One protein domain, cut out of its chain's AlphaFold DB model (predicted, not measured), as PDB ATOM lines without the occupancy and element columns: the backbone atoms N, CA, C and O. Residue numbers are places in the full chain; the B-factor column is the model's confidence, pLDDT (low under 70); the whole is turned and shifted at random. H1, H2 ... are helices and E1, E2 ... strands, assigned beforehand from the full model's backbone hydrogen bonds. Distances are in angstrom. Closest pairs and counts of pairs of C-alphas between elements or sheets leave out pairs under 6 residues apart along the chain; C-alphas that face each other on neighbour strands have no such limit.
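AT A GLANCE: This is residues 23 to 119 of the 249 residues of a protein of Hypoxylon sp. CI-4A (UniProt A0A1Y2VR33). Two lobes stand at the ends of an elongated outline: a loose one, where the short helix H1 sits near the long helix H2, and a packed one, where H4 covers the two-stranded sheet of E1 and E2 and H3 packs on H4. Between them residues 58 to 63, of which 58 and 59 belong to H2, stand free. The printed part has 97 residues with four named helices and two named strands, in the order H1, H2, H3, E1, H4, E2; the sheet, E1 beside E2, is parallel, and the class is mostly helix. The whole is only just loose, close to extended, with a radius of gyration of the C-alphas of 18.7 A and spans of 55 by 31 by 23 A.

HOW THE PARTS SIT: Start at H1, residues 23 to 31, and go on to H2, residues 41 to 59: they are near each other, with 5 pairs of C-alphas within 10 A. H3, residues 69 to 82, is apart from H2. H3 touches H4, residues 96 to 107, closest at the C-alphas of Ala 73 and Gly 104, 4.9 A; they are only just about perpendicular, at 72 degrees. E1, residues 89 to 94, H4 and E2, residues 112 to 118, form a strand-helix-strand unit, two parallel neighbour strands with a helix between, its crossover right-handed. Look across E1 and E2 for N 91 and O 114, 2.9 A, within hydrogen-bond range. The closest C-alphas of H4 and E2 are those of Thr 98 and Leu 117, 5.0 A. In H1, H2, H3 and H4 every O i to N i+4 pair is within range.

IN THESE COORDINATES: Find C-alpha 23 at (-48.752, -0.938, 1.795), where H1 begins. H2 runs 26.4 A from C-alpha 41, H3 19.7 A from C-alpha 69, and H4 16.8 A from C-alpha 96. E1 measures 15.9 A; E2 measures 17.0 A and ends at C-alpha 118, (-25.895, -17.327, 19.462).

THE WHOLE: The C-alphas farthest apart, of Asp 39 and Asp 86, are 57.0 A apart. The printed part has no cut and no long link. Residues 26 to 27 and 29 to 31 have pLDDT under 70.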
ATOM      1  N   THR A  23     -49.211  -2.186   2.426       73.94
ATOM      2  CA  THR A  23     -48.752  -0.938   1.795       73.94
ATOM      3  C   THR A  23     -48.730   0.184   2.823       73.94
ATOM      4  O   THR A  23     -47.727   0.884   2.960       73.94
ATOM      5  N   THR A  24     -49.809   0.315   3.595       73.62
ATOM      6  CA  THR A  24     -49.892   1.271   4.705       73.62
ATOM      7  C   THR A  24     -48.798   1.003   5.736       73.62
ATOM      8  O   THR A  24     -48.083   1.926   6.131       73.62
ATOM      9  N   GLY A  25     -48.592  -0.266   6.105       72.12
ATOM     10  CA  GLY A  25     -47.524  -0.638   7.032       72.12
ATOM     11  C   GLY A  25     -46.123  -0.334   6.502       72.12
ATOM     12  O   GLY A  25     -45.278   0.159   7.246       72.12
ATOM     13  N   TYR A  26     -45.878  -0.556   5.211       68.88
ATOM     14  CA  TYR A  26     -44.607  -0.218   4.574       68.88
ATOM     15  C   TYR A  26     -44.302   1.284   4.642       68.88
ATOM     16  O   TYR A  26     -43.193   1.668   5.016       68.88
ATOM     17  N   TYR A  27     -45.276   2.143   4.334       67.12
ATOM     18  CA  TYR A  27     -45.071   3.592   4.394       67.12
ATOM     19  C   TYR A  27     -44.927   4.121   5.820       67.12
ATOM     20  O   TYR A  27     -44.133   5.036   6.033       67.12
ATOM     21  N   ALA A  28     -45.623   3.526   6.792       70.62
ATOM     22  CA  ALA A  28     -45.416   3.852   8.200       70.62
ATOM     23  C   ALA A  28     -43.960   3.589   8.622       70.62
ATOM     24  O   ALA A  28     -43.320   4.458   9.202       70.62
ATOM     25  N   LEU A  29     -43.395   2.443   8.224       66.06
ATOM     26  CA  LEU A  29     -42.003   2.080   8.523       66.06
ATOM     27  C   LEU A  29     -40.964   2.962   7.816       66.06
ATOM     28  O   LEU A  29     -39.873   3.168   8.340       66.06
ATOM     29  N   LEU A  30     -41.270   3.472   6.620       64.94
ATOM     30  CA  LEU A  30     -40.399   4.429   5.927       64.94
ATOM     31  C   LEU A  30     -40.394   5.816   6.588       64.94
ATOM     32  O   LEU A  30     -39.460   6.591   6.374       64.94
ATOM     33  N   GLY A  31     -41.436   6.140   7.359       66.75
ATOM     34  CA  GLY A  31     -41.546   7.397   8.094       66.75
ATOM     35  C   GLY A  31     -40.600   7.492   9.292       66.75
ATOM     36  O   GLY A  31     -40.174   8.601   9.624       66.75
ATOM     37  N   ASP A  32     -40.220   6.348   9.875       72.31
ATOM     38  CA  ASP A  32     -39.484   6.267  11.138       72.31
ATOM     39  C   ASP A  32     -38.171   7.061  11.108       72.31
ATOM     40  O   ASP A  32     -37.265   6.849  10.290       72.31
ATOM     41  N   LYS A  33     -38.036   7.972  12.073       80.56
ATOM     42  CA  LYS A  33     -36.822   8.768  12.264       80.56
ATOM     43  C   LYS A  33     -35.953   8.200  13.374       80.56
ATOM     44  O   LYS A  33     -36.409   7.651  14.367       80.56
ATOM     45  N   LEU A  34     -34.645   8.401  13.264       81.88
ATOM     46  CA  LEU A  34     -33.774   8.210  14.417       81.88
ATOM     47  C   LEU A  34     -33.944   9.389  15.375       81.88
ATOM     48  O   LEU A  34     -33.972  10.542  14.944       81.88
ATOM     49  N   ALA A  35     -33.960   9.122  16.681       81.94
ATOM     50  CA  ALA A  35     -34.070  10.163  17.709       81.94
ATOM     51  C   ALA A  35     -32.957  11.229  17.624       81.94
ATOM     52  O   ALA A  35     -33.134  12.353  18.071       81.94
ATOM     53  N   SER A  36     -31.814  10.882  17.022       78.62
ATOM     54  CA  SER A  36     -30.665  11.768  16.787       78.62
ATOM     55  C   SER A  36     -30.697  12.494  15.432       78.62
ATOM     56  O   SER A  36     -29.684  13.068  15.023       78.62
ATOM     57  N   SER A  37     -31.816  12.449  14.705       81.00
ATOM     58  CA  SER A  37     -31.932  13.064  13.375       81.00
ATOM     59  C   SER A  37     -32.190  14.573  13.418       81.00
ATOM     60  O   SER A  37     -31.694  15.281  12.549       81.00
ATOM     61  N   SER A  38     -32.916  15.082  14.417       83.38
ATOM     62  CA  SER A  38     -33.203  16.514  14.594       83.38
ATOM     63  C   SER A  38     -33.668  16.822  16.023       83.38
ATOM     64  O   SER A  38     -34.007  15.909  16.777       83.38
ATOM     65  N   ASP A  39     -33.753  18.107  16.379       84.25
ATOM     66  CA  ASP A  39     -34.271  18.545  17.684       84.25
ATOM     67  C   ASP A  39     -35.768  18.232  17.878       84.25
ATOM     68  O   ASP A  39     -36.239  18.127  19.010       84.25
ATOM     69  N   THR A  40     -36.524  18.045  16.791       85.31
ATOM     70  CA  THR A  40     -37.949  17.679  16.836       85.31
ATOM     71  C   THR A  40     -38.186  16.172  16.794       85.31
ATOM     72  O   THR A  40     -39.295  15.732  17.094       85.31
ATOM     73  N   ALA A  41     -37.164  15.376  16.458       85.00
ATOM     74  CA  ALA A  41     -37.304  13.945  16.190       85.00
ATOM     75  C   ALA A  41     -37.904  13.173  17.369       85.00
ATOM     76  O   ALA A  41     -38.753  12.317  17.173       85.00
ATOM     77  N   VAL A  42     -37.511  13.493  18.605       85.75
ATOM     78  CA  VAL A  42     -38.051  12.818  19.798       85.75
ATOM     79  C   VAL A  42     -39.552  13.071  19.958       85.75
ATOM     80  O   VAL A  42     -40.296  12.146  20.267       85.75
ATOM     81  N   GLY A  43     -40.005  14.308  19.727       84.50
ATOM     82  CA  GLY A  43     -41.428  14.649  19.794       84.50
ATOM     83  C   GLY A  43     -42.236  13.992  18.672       84.50
ATOM     84  O   GLY A  43     -43.336  13.510  18.920       84.50
ATOM     85  N   GLN A  44     -41.665  13.923  17.466       85.69
ATOM     86  CA  GLN A  44     -42.264  13.217  16.329       85.69
ATOM     87  C   GLN A  44     -42.407  11.721  16.620       85.69
ATOM     88  O   GLN A  44     -43.511  11.198  16.532       85.69
ATOM     89  N   LEU A  45     -41.337  11.073  17.084       84.56
ATOM     90  CA  LEU A  45     -41.347   9.652  17.433       84.56
ATOM     91  C   LEU A  45     -42.340   9.317  18.542       84.56
ATOM     92  O   LEU A  45     -42.947   8.252  18.524       84.56
ATOM     93  N   TRP A  46     -42.515  10.211  19.518       85.88
ATOM     94  CA  TRP A  46     -43.521  10.019  20.557       85.88
ATOM     95  C   TRP A  46     -44.938  10.038  19.975       85.88
ATOM     96  O   TRP A  46     -45.723   9.132  20.242       85.88
ATOM     97  N   ALA A  47     -45.250  11.041  19.149       87.75
ATOM     98  CA  ALA A  47     -46.557  11.155  18.507       87.75
ATOM     99  C   ALA A  47     -46.837   9.980  17.551       87.75
ATOM    100  O   ALA A  47     -47.929   9.417  17.565       87.75
ATOM    101  N   GLU A  48     -45.845   9.568  16.760       85.00
ATOM    102  CA  GLU A  48     -45.924   8.389  15.887       85.00
ATOM    103  C   GLU A  48     -46.133   7.107  16.699       85.00
ATOM    104  O   GLU A  48     -46.987   6.290  16.357       85.00
ATOM    105  N   GLY A  49     -45.421   6.953  17.819       84.81
ATOM    106  CA  GLY A  49     -45.587   5.826  18.733       84.81
ATOM    107  C   GLY A  49     -46.998   5.730  19.320       84.81
ATOM    108  O   GLY A  49     -47.540   4.629  19.408       84.81
ATOM    109  N   GLU A  50     -47.618   6.860  19.675       87.81
ATOM    110  CA  GLU A  50     -49.016   6.895  20.132       87.81
ATOM    111  C   GLU A  50     -49.994   6.455  19.033       87.81
ATOM    112  O   GLU A  50     -50.909   5.675  19.305       87.81
ATOM    113  N   ILE A  51     -49.776   6.895  17.788       87.19
ATOM    114  CA  ILE A  51     -50.590   6.486  16.632       87.19
ATOM    115  C   ILE A  51     -50.451   4.981  16.397       87.19
ATOM    116  O   ILE A  51     -51.454   4.272  16.370       87.19
ATOM    117  N   ILE A  52     -49.217   4.479  16.298       86.56
ATOM    118  CA  ILE A  52     -48.942   3.053  16.080       86.56
ATOM    119  C   ILE A  52     -49.577   2.218  17.193       86.56
ATOM    120  O   ILE A  52     -50.241   1.226  16.906       86.56
ATOM    121  N   ALA A  53     -49.429   2.621  18.457       87.44
ATOM    122  CA  ALA A  53     -50.029   1.908  19.580       87.44
ATOM    123  C   ALA A  53     -51.565   1.861  19.490       87.44
ATOM    124  O   ALA A  53     -52.153   0.811  19.758       87.44
ATOM    125  N   GLY A  54     -52.210   2.961  19.090       90.19
ATOM    126  CA  GLY A  54     -53.660   3.023  18.882       90.19
ATOM    127  C   GLY A  54     -54.147   2.122  17.742       90.19
ATOM    128  O   GLY A  54     -55.135   1.400  17.900       90.19
ATOM    129  N   GLU A  55     -53.422   2.104  16.624       88.19
ATOM    130  CA  GLU A  55     -53.715   1.237  15.477       88.19
ATOM    131  C   GLU A  55     -53.512  -0.240  15.835       88.19
ATOM    132  O   GLU A  55     -54.417  -1.057  15.656       88.19
ATOM    133  N   CYS A  56     -52.386  -0.584  16.472       89.06
ATOM    134  CA  CYS A  56     -52.141  -1.930  16.992       89.06
ATOM    135  C   CYS A  56     -53.261  -2.377  17.942       89.06
ATOM    136  O   CYS A  56     -53.743  -3.502  17.834       89.06
ATOM    137  N   TYR A  57     -53.690  -1.513  18.870       90.44
ATOM    138  CA  TYR A  57     -54.757  -1.834  19.820       90.44
ATOM    139  C   TYR A  57     -56.081  -2.141  19.114       90.44
ATOM    140  O   TYR A  57     -56.774  -3.089  19.482       90.44
ATOM    141  N   THR A  58     -56.407  -1.365  18.080       90.88
ATOM    142  CA  THR A  58     -57.639  -1.531  17.301       90.88
ATOM    143  C   THR A  58     -57.610  -2.802  16.454       90.88
ATOM    144  O   THR A  58     -58.615  -3.504  16.374       90.88
ATOM    145  N   GLN A  59     -56.462  -3.132  15.860       88.12
ATOM    146  CA  GLN A  59     -56.329  -4.285  14.963       88.12
ATOM    147  C   GLN A  59     -56.110  -5.614  15.692       88.12
ATOM    148  O   GLN A  59     -56.411  -6.677  15.151       88.12
ATOM    149  N   LEU A  60     -55.584  -5.579  16.918       89.56
ATOM    150  CA  LEU A  60     -55.136  -6.769  17.643       89.56
ATOM    151  C   LEU A  60     -55.965  -7.049  18.898       89.56
ATOM    152  O   LEU A  60     -55.446  -7.629  19.852       89.56
ATOM    153  N   THR A  61     -57.250  -6.690  18.908       89.06
ATOM    154  CA  THR A  61     -58.138  -6.891  20.071       89.06
ATOM    155  C   THR A  61     -58.160  -8.334  20.576       89.06
ATOM    156  O   THR A  61     -58.275  -8.561  21.778       89.06
ATOM    157  N   ASP A  62     -58.008  -9.308  19.674       86.56
ATOM    158  CA  ASP A  62     -58.149 -10.733  19.996       86.56
ATOM    159  C   ASP A  62     -56.823 -11.415  20.367       86.56
ATOM    160  O   ASP A  62     -56.812 -12.423  21.082       86.56
ATOM    161  N   ILE A  63     -55.700 -10.900  19.850       86.31
ATOM    162  CA  ILE A  63     -54.388 -11.563  19.935       86.31
ATOM    163  C   ILE A  63     -53.288 -10.710  20.570       86.31
ATOM    164  O   ILE A  63     -52.240 -11.258  20.912       86.31
ATOM    165  N   GLY A  64     -53.489  -9.402  20.739       85.88
ATOM    166  CA  GLY A  64     -52.443  -8.456  21.137       85.88
ATOM    167  C   GLY A  64     -51.808  -8.778  22.490       85.88
ATOM    168  O   GLY A  64     -50.597  -8.658  22.647       85.88
ATOM    169  N   ASP A  65     -52.591  -9.289  23.440       89.00
ATOM    170  CA  ASP A  65     -52.126  -9.718  24.766       89.00
ATOM    171  C   ASP A  65     -51.483 -11.120  24.777       89.00
ATOM    172  O   ASP A  65     -50.943 -11.555  25.794       89.00
ATOM    173  N   LYS A  66     -51.529 -11.839  23.650       89.06
ATOM    174  CA  LYS A  66     -51.049 -13.224  23.493       89.06
ATOM    175  C   LYS A  66     -49.774 -13.320  22.660       89.06
ATOM    176  O   LYS A  66     -49.284 -14.433  22.453       89.06
ATOM    177  N   VAL A  67     -49.232 -12.206  22.171       86.06
ATOM    178  CA  VAL A  67     -47.990 -12.173  21.387       86.06
ATOM    179  C   VAL A  67     -46.841 -11.725  22.288       86.06
ATOM    180  O   VAL A  67     -46.785 -10.594  22.752       86.06
ATOM    181  N   GLY A  68     -45.918 -12.643  22.578       86.38
ATOM    182  CA  GLY A  68     -44.755 -12.369  23.419       86.38
ATOM    183  C   GLY A  68     -43.941 -13.622  23.731       86.38
ATOM    184  O   GLY A  68     -44.406 -14.747  23.526       86.38
ATOM    185  N   MET A  69     -42.731 -13.428  24.267       87.69
ATOM    186  CA  MET A  69     -41.754 -14.506  24.501       87.69
ATOM    187  C   MET A  69     -42.290 -15.621  25.407       87.69
ATOM    188  O   MET A  69     -42.065 -16.796  25.141       87.69
ATOM    189  N   VAL A  70     -43.059 -15.271  26.443       91.25
ATOM    190  CA  VAL A  70     -43.655 -16.238  27.384       91.25
ATOM    191  C   VAL A  70     -44.644 -17.168  26.682       91.25
ATOM    192  O   VAL A  70     -44.691 -18.367  26.953       91.25
ATOM    193  N   PHE A  71     -45.451 -16.630  25.771       93.25
ATOM    194  CA  PHE A  71     -46.407 -17.434  25.025       93.25
ATOM    195  C   PHE A  71     -45.732 -18.249  23.921       93.25
ATOM    196  O   PHE A  71     -46.055 -19.422  23.760       93.25
ATOM    197  N   ALA A  72     -44.743 -17.674  23.231       92.69
ATOM    198  CA  ALA A  72     -43.920 -18.413  22.275       92.69
ATOM    199  C   ALA A  72     -43.166 -19.580  22.947       92.69
ATOM    200  O   ALA A  72     -43.088 -20.666  22.381       92.69
ATOM    201  N   ALA A  73     -42.687 -19.414  24.183       94.88
ATOM    202  CA  ALA A  73     -42.058 -20.493  24.946       94.88
ATOM    203  C   ALA A  73     -43.034 -21.644  25.265       94.88
ATOM    204  O   ALA A  73     -42.642 -22.809  25.262       94.88
ATOM    205  N   ARG A  74     -44.319 -21.344  25.503       96.06
ATOM    206  CA  ARG A  74     -45.364 -22.375  25.659       96.06
ATOM    207  C   ARG A  74     -45.649 -23.107  24.347       96.06
ATOM    208  O   ARG A  74     -45.848 -24.322  24.367       96.06
ATOM    209  N   ASP A  75     -45.617 -22.398  23.219       95.69
ATOM    210  CA  ASP A  75     -45.741 -23.031  21.899       95.69
ATOM    211  C   ASP A  75     -44.583 -23.984  21.636       95.69
ATOM    212  O   ASP A  75     -44.811 -25.081  21.145       95.69
ATOM    213  N   MET A  76     -43.357 -23.611  22.024       95.25
ATOM    214  CA  MET A  76     -42.195 -24.497  21.907       95.25
ATOM    215  C   MET A  76     -42.420 -25.828  22.628       95.25
ATOM    216  O   MET A  76     -42.129 -26.871  22.052       95.25
ATOM    217  N   MET A  77     -42.979 -25.817  23.842       96.69
ATOM    218  CA  MET A  77     -43.309 -27.062  24.553       96.69
ATOM    219  C   MET A  77     -44.428 -27.842  23.866       96.69
ATOM    220  O   MET A  77     -44.338 -29.057  23.749       96.69
ATOM    221  N   SER A  78     -45.442 -27.145  23.348       96.12
ATOM    222  CA  SER A  78     -46.532 -27.787  22.602       96.12
ATOM    223  C   SER A  78     -46.023 -28.455  21.318       96.12
ATOM    224  O   SER A  78     -46.508 -29.514  20.935       96.12
ATOM    225  N   ILE A  79     -45.024 -27.859  20.662       95.06
ATOM    226  CA  ILE A  79     -44.337 -28.445  19.505       95.06
ATOM    227  C   ILE A  79     -43.539 -29.676  19.930       95.06
ATOM    228  O   ILE A  79     -43.635 -30.698  19.265       95.06
ATOM    229  N   VAL A  80     -42.787 -29.600  21.034       95.88
ATOM    230  CA  VAL A  80     -42.056 -30.754  21.584       95.88
ATOM    231  C   VAL A  80     -43.010 -31.917  21.879       95.88
ATOM    232  O   VAL A  80     -42.713 -33.046  21.507       95.88
ATOM    233  N   ASP A  81     -44.175 -31.635  22.469       96.50
ATOM    234  CA  ASP A  81     -45.214 -32.638  22.732       96.50
ATOM    235  C   ASP A  81     -45.791 -33.219  21.428       96.50
ATOM    236  O   ASP A  81     -46.026 -34.420  21.328       96.50
ATOM    237  N   ALA A  82     -45.987 -32.384  20.405       96.12
ATOM    238  CA  ALA A  82     -46.538 -32.801  19.115       96.12
ATOM    239  C   ALA A  82     -45.561 -33.610  18.244       96.12
ATOM    240  O   ALA A  82     -46.005 -34.290  17.318       96.12
ATOM    241  N   LEU A  83     -44.253 -33.526  18.506       94.50
ATOM    242  CA  LEU A  83     -43.245 -34.325  17.804       94.50
ATOM    243  C   LEU A  83     -43.246 -35.799  18.235       94.50
ATOM    244  O   LEU A  83     -42.690 -36.616  17.505       94.50
ATOM    245  N   ASP A  84     -43.884 -36.133  19.365       92.56
ATOM    246  CA  ASP A  84     -43.975 -37.498  19.914       92.56
ATOM    247  C   ASP A  84     -42.592 -38.171  20.085       92.56
ATOM    248  O   ASP A  84     -42.395 -39.356  19.817       92.56
ATOM    249  N   GLU A  85     -41.599 -37.371  20.497       93.56
ATOM    250  CA  GLU A  85     -40.233 -37.810  20.814       93.56
ATOM    251  C   GLU A  85     -40.072 -38.065  22.334       93.56
ATOM    252  O   GLU A  85     -40.974 -38.564  23.002       93.56
ATOM    253  N   ASP A  86     -38.921 -37.730  22.924       95.38
ATOM    254  CA  ASP A  86     -38.631 -37.912  24.355       95.38
ATOM    255  C   ASP A  86     -39.176 -36.788  25.255       95.38
ATOM    256  O   ASP A  86     -38.916 -36.765  26.458       95.38
ATOM    257  N   GLY A  87     -39.938 -35.853  24.684       95.75
ATOM    258  CA  GLY A  87     -40.553 -34.741  25.407       95.75
ATOM    259  C   GLY A  87     -39.574 -33.638  25.830       95.75
ATOM    260  O   GLY A  87     -39.979 -32.741  26.585       95.75
ATOM    261  N   MET A  88     -38.329 -33.683  25.339       97.38
ATOM    262  CA  MET A  88     -37.253 -32.759  25.698       97.38
ATOM    263  C   MET A  88     -36.968 -31.736  24.595       97.38
ATOM    264  O   MET A  88     -36.862 -32.051  23.411       97.38
ATOM    265  N   LEU A  89     -36.779 -30.478  24.991       96.62
ATOM    266  CA  LEU A  89     -36.411 -29.400  24.084       96.62
ATOM    267  C   LEU A  89     -34.912 -29.431  23.758       96.62
ATOM    268  O   LEU A  89     -34.058 -29.356  24.647       96.62
ATOM    269  N   ARG A  90     -34.621 -29.422  22.455       96.62
ATOM    270  CA  ARG A  90     -33.303 -29.160  21.860       96.62
ATOM    271  C   ARG A  90     -33.406 -27.883  21.033       96.62
ATOM    272  O   ARG A  90     -34.056 -27.875  19.988       96.62
ATOM    273  N   TYR A  91     -32.826 -26.788  21.514       95.81
ATOM    274  CA  TYR A  91     -33.058 -25.456  20.948       95.81
ATOM    275  C   TYR A  91     -31.774 -24.776  20.477       95.81
ATOM    276  O   TYR A  91     -30.760 -24.776  21.169       95.81
ATOM    277  N   TRP A  92     -31.849 -24.113  19.325       96.00
ATOM    278  CA  TRP A  92     -30.837 -23.169  18.868       96.00
ATOM    279  C   TRP A  92     -31.510 -21.838  18.533       96.00
ATOM    280  O   TRP A  92     -32.347 -21.768  17.633       96.00
ATOM    281  N   GLY A  93     -31.159 -20.795  19.283       90.88
ATOM    282  CA  GLY A  93     -31.683 -19.444  19.110       90.88
ATOM    283  C   GLY A  93     -30.599 -18.476  18.674       90.88
ATOM    284  O   GLY A  93     -29.502 -18.488  19.226       90.88
ATOM    285  N   ILE A  94     -30.941 -17.610  17.723       88.94
ATOM    286  CA  ILE A  94     -30.073 -16.538  17.232       88.94
ATOM    287  C   ILE A  94     -30.728 -15.193  17.548       88.94
ATOM    288  O   ILE A  94     -31.940 -15.048  17.362       88.94
ATOM    289  N   SER A  95     -29.948 -14.200  17.987       87.94
ATOM    290  CA  SER A  95     -30.436 -12.832  18.233       87.94
ATOM    291  C   SER A  95     -31.633 -12.825  19.203       87.94
ATOM    292  O   SER A  95     -31.522 -13.386  20.290       87.94
ATOM    293  N   GLY A  96     -32.799 -12.276  18.849       84.38
ATOM    294  CA  GLY A  96     -34.011 -12.330  19.686       84.38
ATOM    295  C   GLY A  96     -34.450 -13.754  20.080       84.38
ATOM    296  O   GLY A  96     -35.038 -13.953  21.143       84.38
ATOM    297  N   GLY A  97     -34.081 -14.772  19.292       88.25
ATOM    298  CA  GLY A  97     -34.256 -16.178  19.659       88.25
ATOM    299  C   GLY A  97     -33.475 -16.572  20.917       88.25
ATOM    300  O   GLY A  97     -33.874 -17.483  21.630       88.25
ATOM    301  N   THR A  98     -32.401 -15.862  21.264       90.19
ATOM    302  CA  THR A  98     -31.678 -16.119  22.516       90.19
ATOM    303  C   THR A  98     -32.498 -15.741  23.748       90.19
ATOM    304  O   THR A  98     -32.529 -16.503  24.715       90.19
ATOM    305  N   ALA A  99     -33.237 -14.628  23.692       88.62
ATOM    306  CA  ALA A  99     -34.170 -14.238  24.744       88.62
ATOM    307  C   ALA A  99     -35.323 -15.246  24.861       88.62
ATOM    308  O   ALA A  99     -35.717 -15.604  25.973       88.62
ATOM    309  N   LEU A 100     -35.821 -15.763  23.732       91.06
ATOM    310  CA  LEU A 100     -36.826 -16.827  23.726       91.06
ATOM    311  C   LEU A 100     -36.290 -18.130  24.335       91.06
ATOM    312  O   LEU A 100     -36.939 -18.703  25.205       91.06
ATOM    313  N   GLY A 101     -35.104 -18.576  23.918       93.06
ATOM    314  CA  GLY A 101     -34.460 -19.778  24.447       93.06
ATOM    315  C   GLY A 101     -34.218 -19.687  25.951       93.06
ATOM    316  O   GLY A 101     -34.565 -20.610  26.684       93.06
ATOM    317  N   ALA A 102     -33.714 -18.543  26.426       93.25
ATOM    318  CA  ALA A 102     -33.539 -18.272  27.852       93.25
ATOM    319  C   ALA A 102     -34.879 -18.262  28.610       93.25
ATOM    320  O   ALA A 102     -34.978 -18.842  29.690       93.25
ATOM    321  N   THR A 103     -35.924 -17.658  28.031       92.81
ATOM    322  CA  THR A 103     -37.283 -17.664  28.601       92.81
ATOM    323  C   THR A 103     -37.826 -19.089  28.714       92.81
ATOM    324  O   THR A 103     -38.335 -19.469  29.765       92.81
ATOM    325  N   GLY A 104     -37.673 -19.904  27.665       94.38
ATOM    326  CA  GLY A 104     -38.097 -21.305  27.651       94.38
ATOM    327  C   GLY A 104     -37.378 -22.152  28.699       94.38
ATOM    328  O   GLY A 104     -38.041 -22.848  29.465       94.38
ATOM    329  N   ALA A 105     -36.051 -22.038  28.800       95.25
ATOM    330  CA  ALA A 105     -35.269 -22.749  29.816       95.25
ATOM    331  C   ALA A 105     -35.632 -22.326  31.249       95.25
ATOM    332  O   ALA A 105     -35.668 -23.167  32.141       95.25
ATOM    333  N   ALA A 106     -35.940 -21.045  31.476       94.69
ATOM    334  CA  ALA A 106     -36.376 -20.563  32.785       94.69
ATOM    335  C   ALA A 106     -37.796 -21.031  33.153       94.69
ATOM    336  O   ALA A 106     -38.073 -21.297  34.320       94.69
ATOM    337  N   MET A 107     -38.699 -21.123  32.173       96.62
ATOM    338  CA  MET A 107     -40.083 -21.557  32.390       96.62
ATOM    339  C   MET A 107     -40.235 -23.078  32.502       96.62
ATOM    340  O   MET A 107     -41.142 -23.540  33.194       96.62
ATOM    341  N   PHE A 108     -39.380 -23.849  31.823       97.50
ATOM    342  CA  PHE A 108     -39.477 -25.309  31.724       97.50
ATOM    343  C   PHE A 108     -38.125 -26.002  31.968       97.50
ATOM    344  O   PHE A 108     -37.684 -26.779  31.121       97.50
ATOM    345  N   PRO A 109     -37.447 -25.750  33.103       96.81
ATOM    346  CA  PRO A 109     -36.080 -26.225  33.333       96.81
ATOM    347  C   PRO A 109     -35.940 -27.751  33.236       96.81
ATOM    348  O   PRO A 109     -34.936 -28.241  32.732       96.81
ATOM    349  N   ASP A 110     -36.975 -28.496  33.633       97.75
ATOM    350  CA  ASP A 110     -36.983 -29.966  33.611       97.75
ATOM    351  C   ASP A 110     -37.295 -30.563  32.226       97.75
ATOM    352  O   ASP A 110     -37.287 -31.780  32.060       97.75
ATOM    353  N   ARG A 111     -37.594 -29.725  31.225       97.19
ATOM    354  CA  ARG A 111     -37.962 -30.144  29.860       97.19
ATOM    355  C   ARG A 111     -36.965 -29.683  28.803       97.19
ATOM    356  O   ARG A 111     -37.294 -29.629  27.620       97.19
ATOM    357  N   VAL A 112     -35.751 -29.327  29.209       97.38
ATOM    358  CA  VAL A 112     -34.689 -28.869  28.312       97.38
ATOM    359  C   VAL A 112     -33.512 -29.824  28.385       97.38
ATOM    360  O   VAL A 112     -32.935 -30.020  29.448       97.38
ATOM    361  N   GLU A 113     -33.127 -30.392  27.244       97.19
ATOM    362  CA  GLU A 113     -31.913 -31.208  27.158       97.19
ATOM    363  C   GLU A 113     -30.709 -30.360  26.734       97.19
ATOM    364  O   GLU A 113     -29.642 -30.441  27.339       97.19
ATOM    365  N   SER A 114     -30.859 -29.537  25.691       95.69
ATOM    366  CA  SER A 114     -29.757 -28.729  25.162       95.69
ATOM    367  C   SER A 114     -30.230 -27.407  24.567       95.69
ATOM    368  O   SER A 114     -31.287 -27.313  23.940       95.69
ATOM    369  N   VAL A 115     -29.421 -26.363  24.771       95.31
ATOM    370  CA  VAL A 115     -29.693 -25.005  24.295       95.31
ATOM    371  C   VAL A 115     -28.408 -24.376  23.776       95.31
ATOM    372  O   VAL A 115     -27.399 -24.341  24.478       95.31
ATOM    373  N   VAL A 116     -28.469 -23.823  22.569       96.38
ATOM    374  CA  VAL A 116     -27.435 -22.958  21.996       96.38
ATOM    375  C   VAL A 116     -28.020 -21.559  21.827       96.38
ATOM    376  O   VAL A 116     -29.055 -21.392  21.181       96.38
ATOM    377  N   LEU A 117     -27.362 -20.555  22.408       93.69
ATOM    378  CA  LEU A 117     -27.740 -19.143  22.307       93.69
ATOM    379  C   LEU A 117     -26.622 -18.386  21.580       93.69
ATOM    380  O   LEU A 117     -25.538 -18.214  22.133       93.69
ATOM    381  N   ASP A 118     -26.881 -17.951  20.350       89.81
ATOM    382  CA  ASP A 118     -25.895 -17.327  19.462       89.81
ATOM    383  C   ASP A 118     -26.263 -15.856  19.180       89.81
ATOM    384  O   ASP A 118     -27.370 -15.547  18.737       89.81
ATOM    385  N   GLY A 119     -25.366 -14.917  19.499       83.62
ATOM    386  CA  GLY A 119     -25.675 -13.480  19.496       83.62
ATOM    387  C   GLY A 119     -26.640 -13.087  20.623       83.62
ATOM    388  O   GLY A 119     -27.774 -12.679  20.373       83.62
TER     389      GLY A 119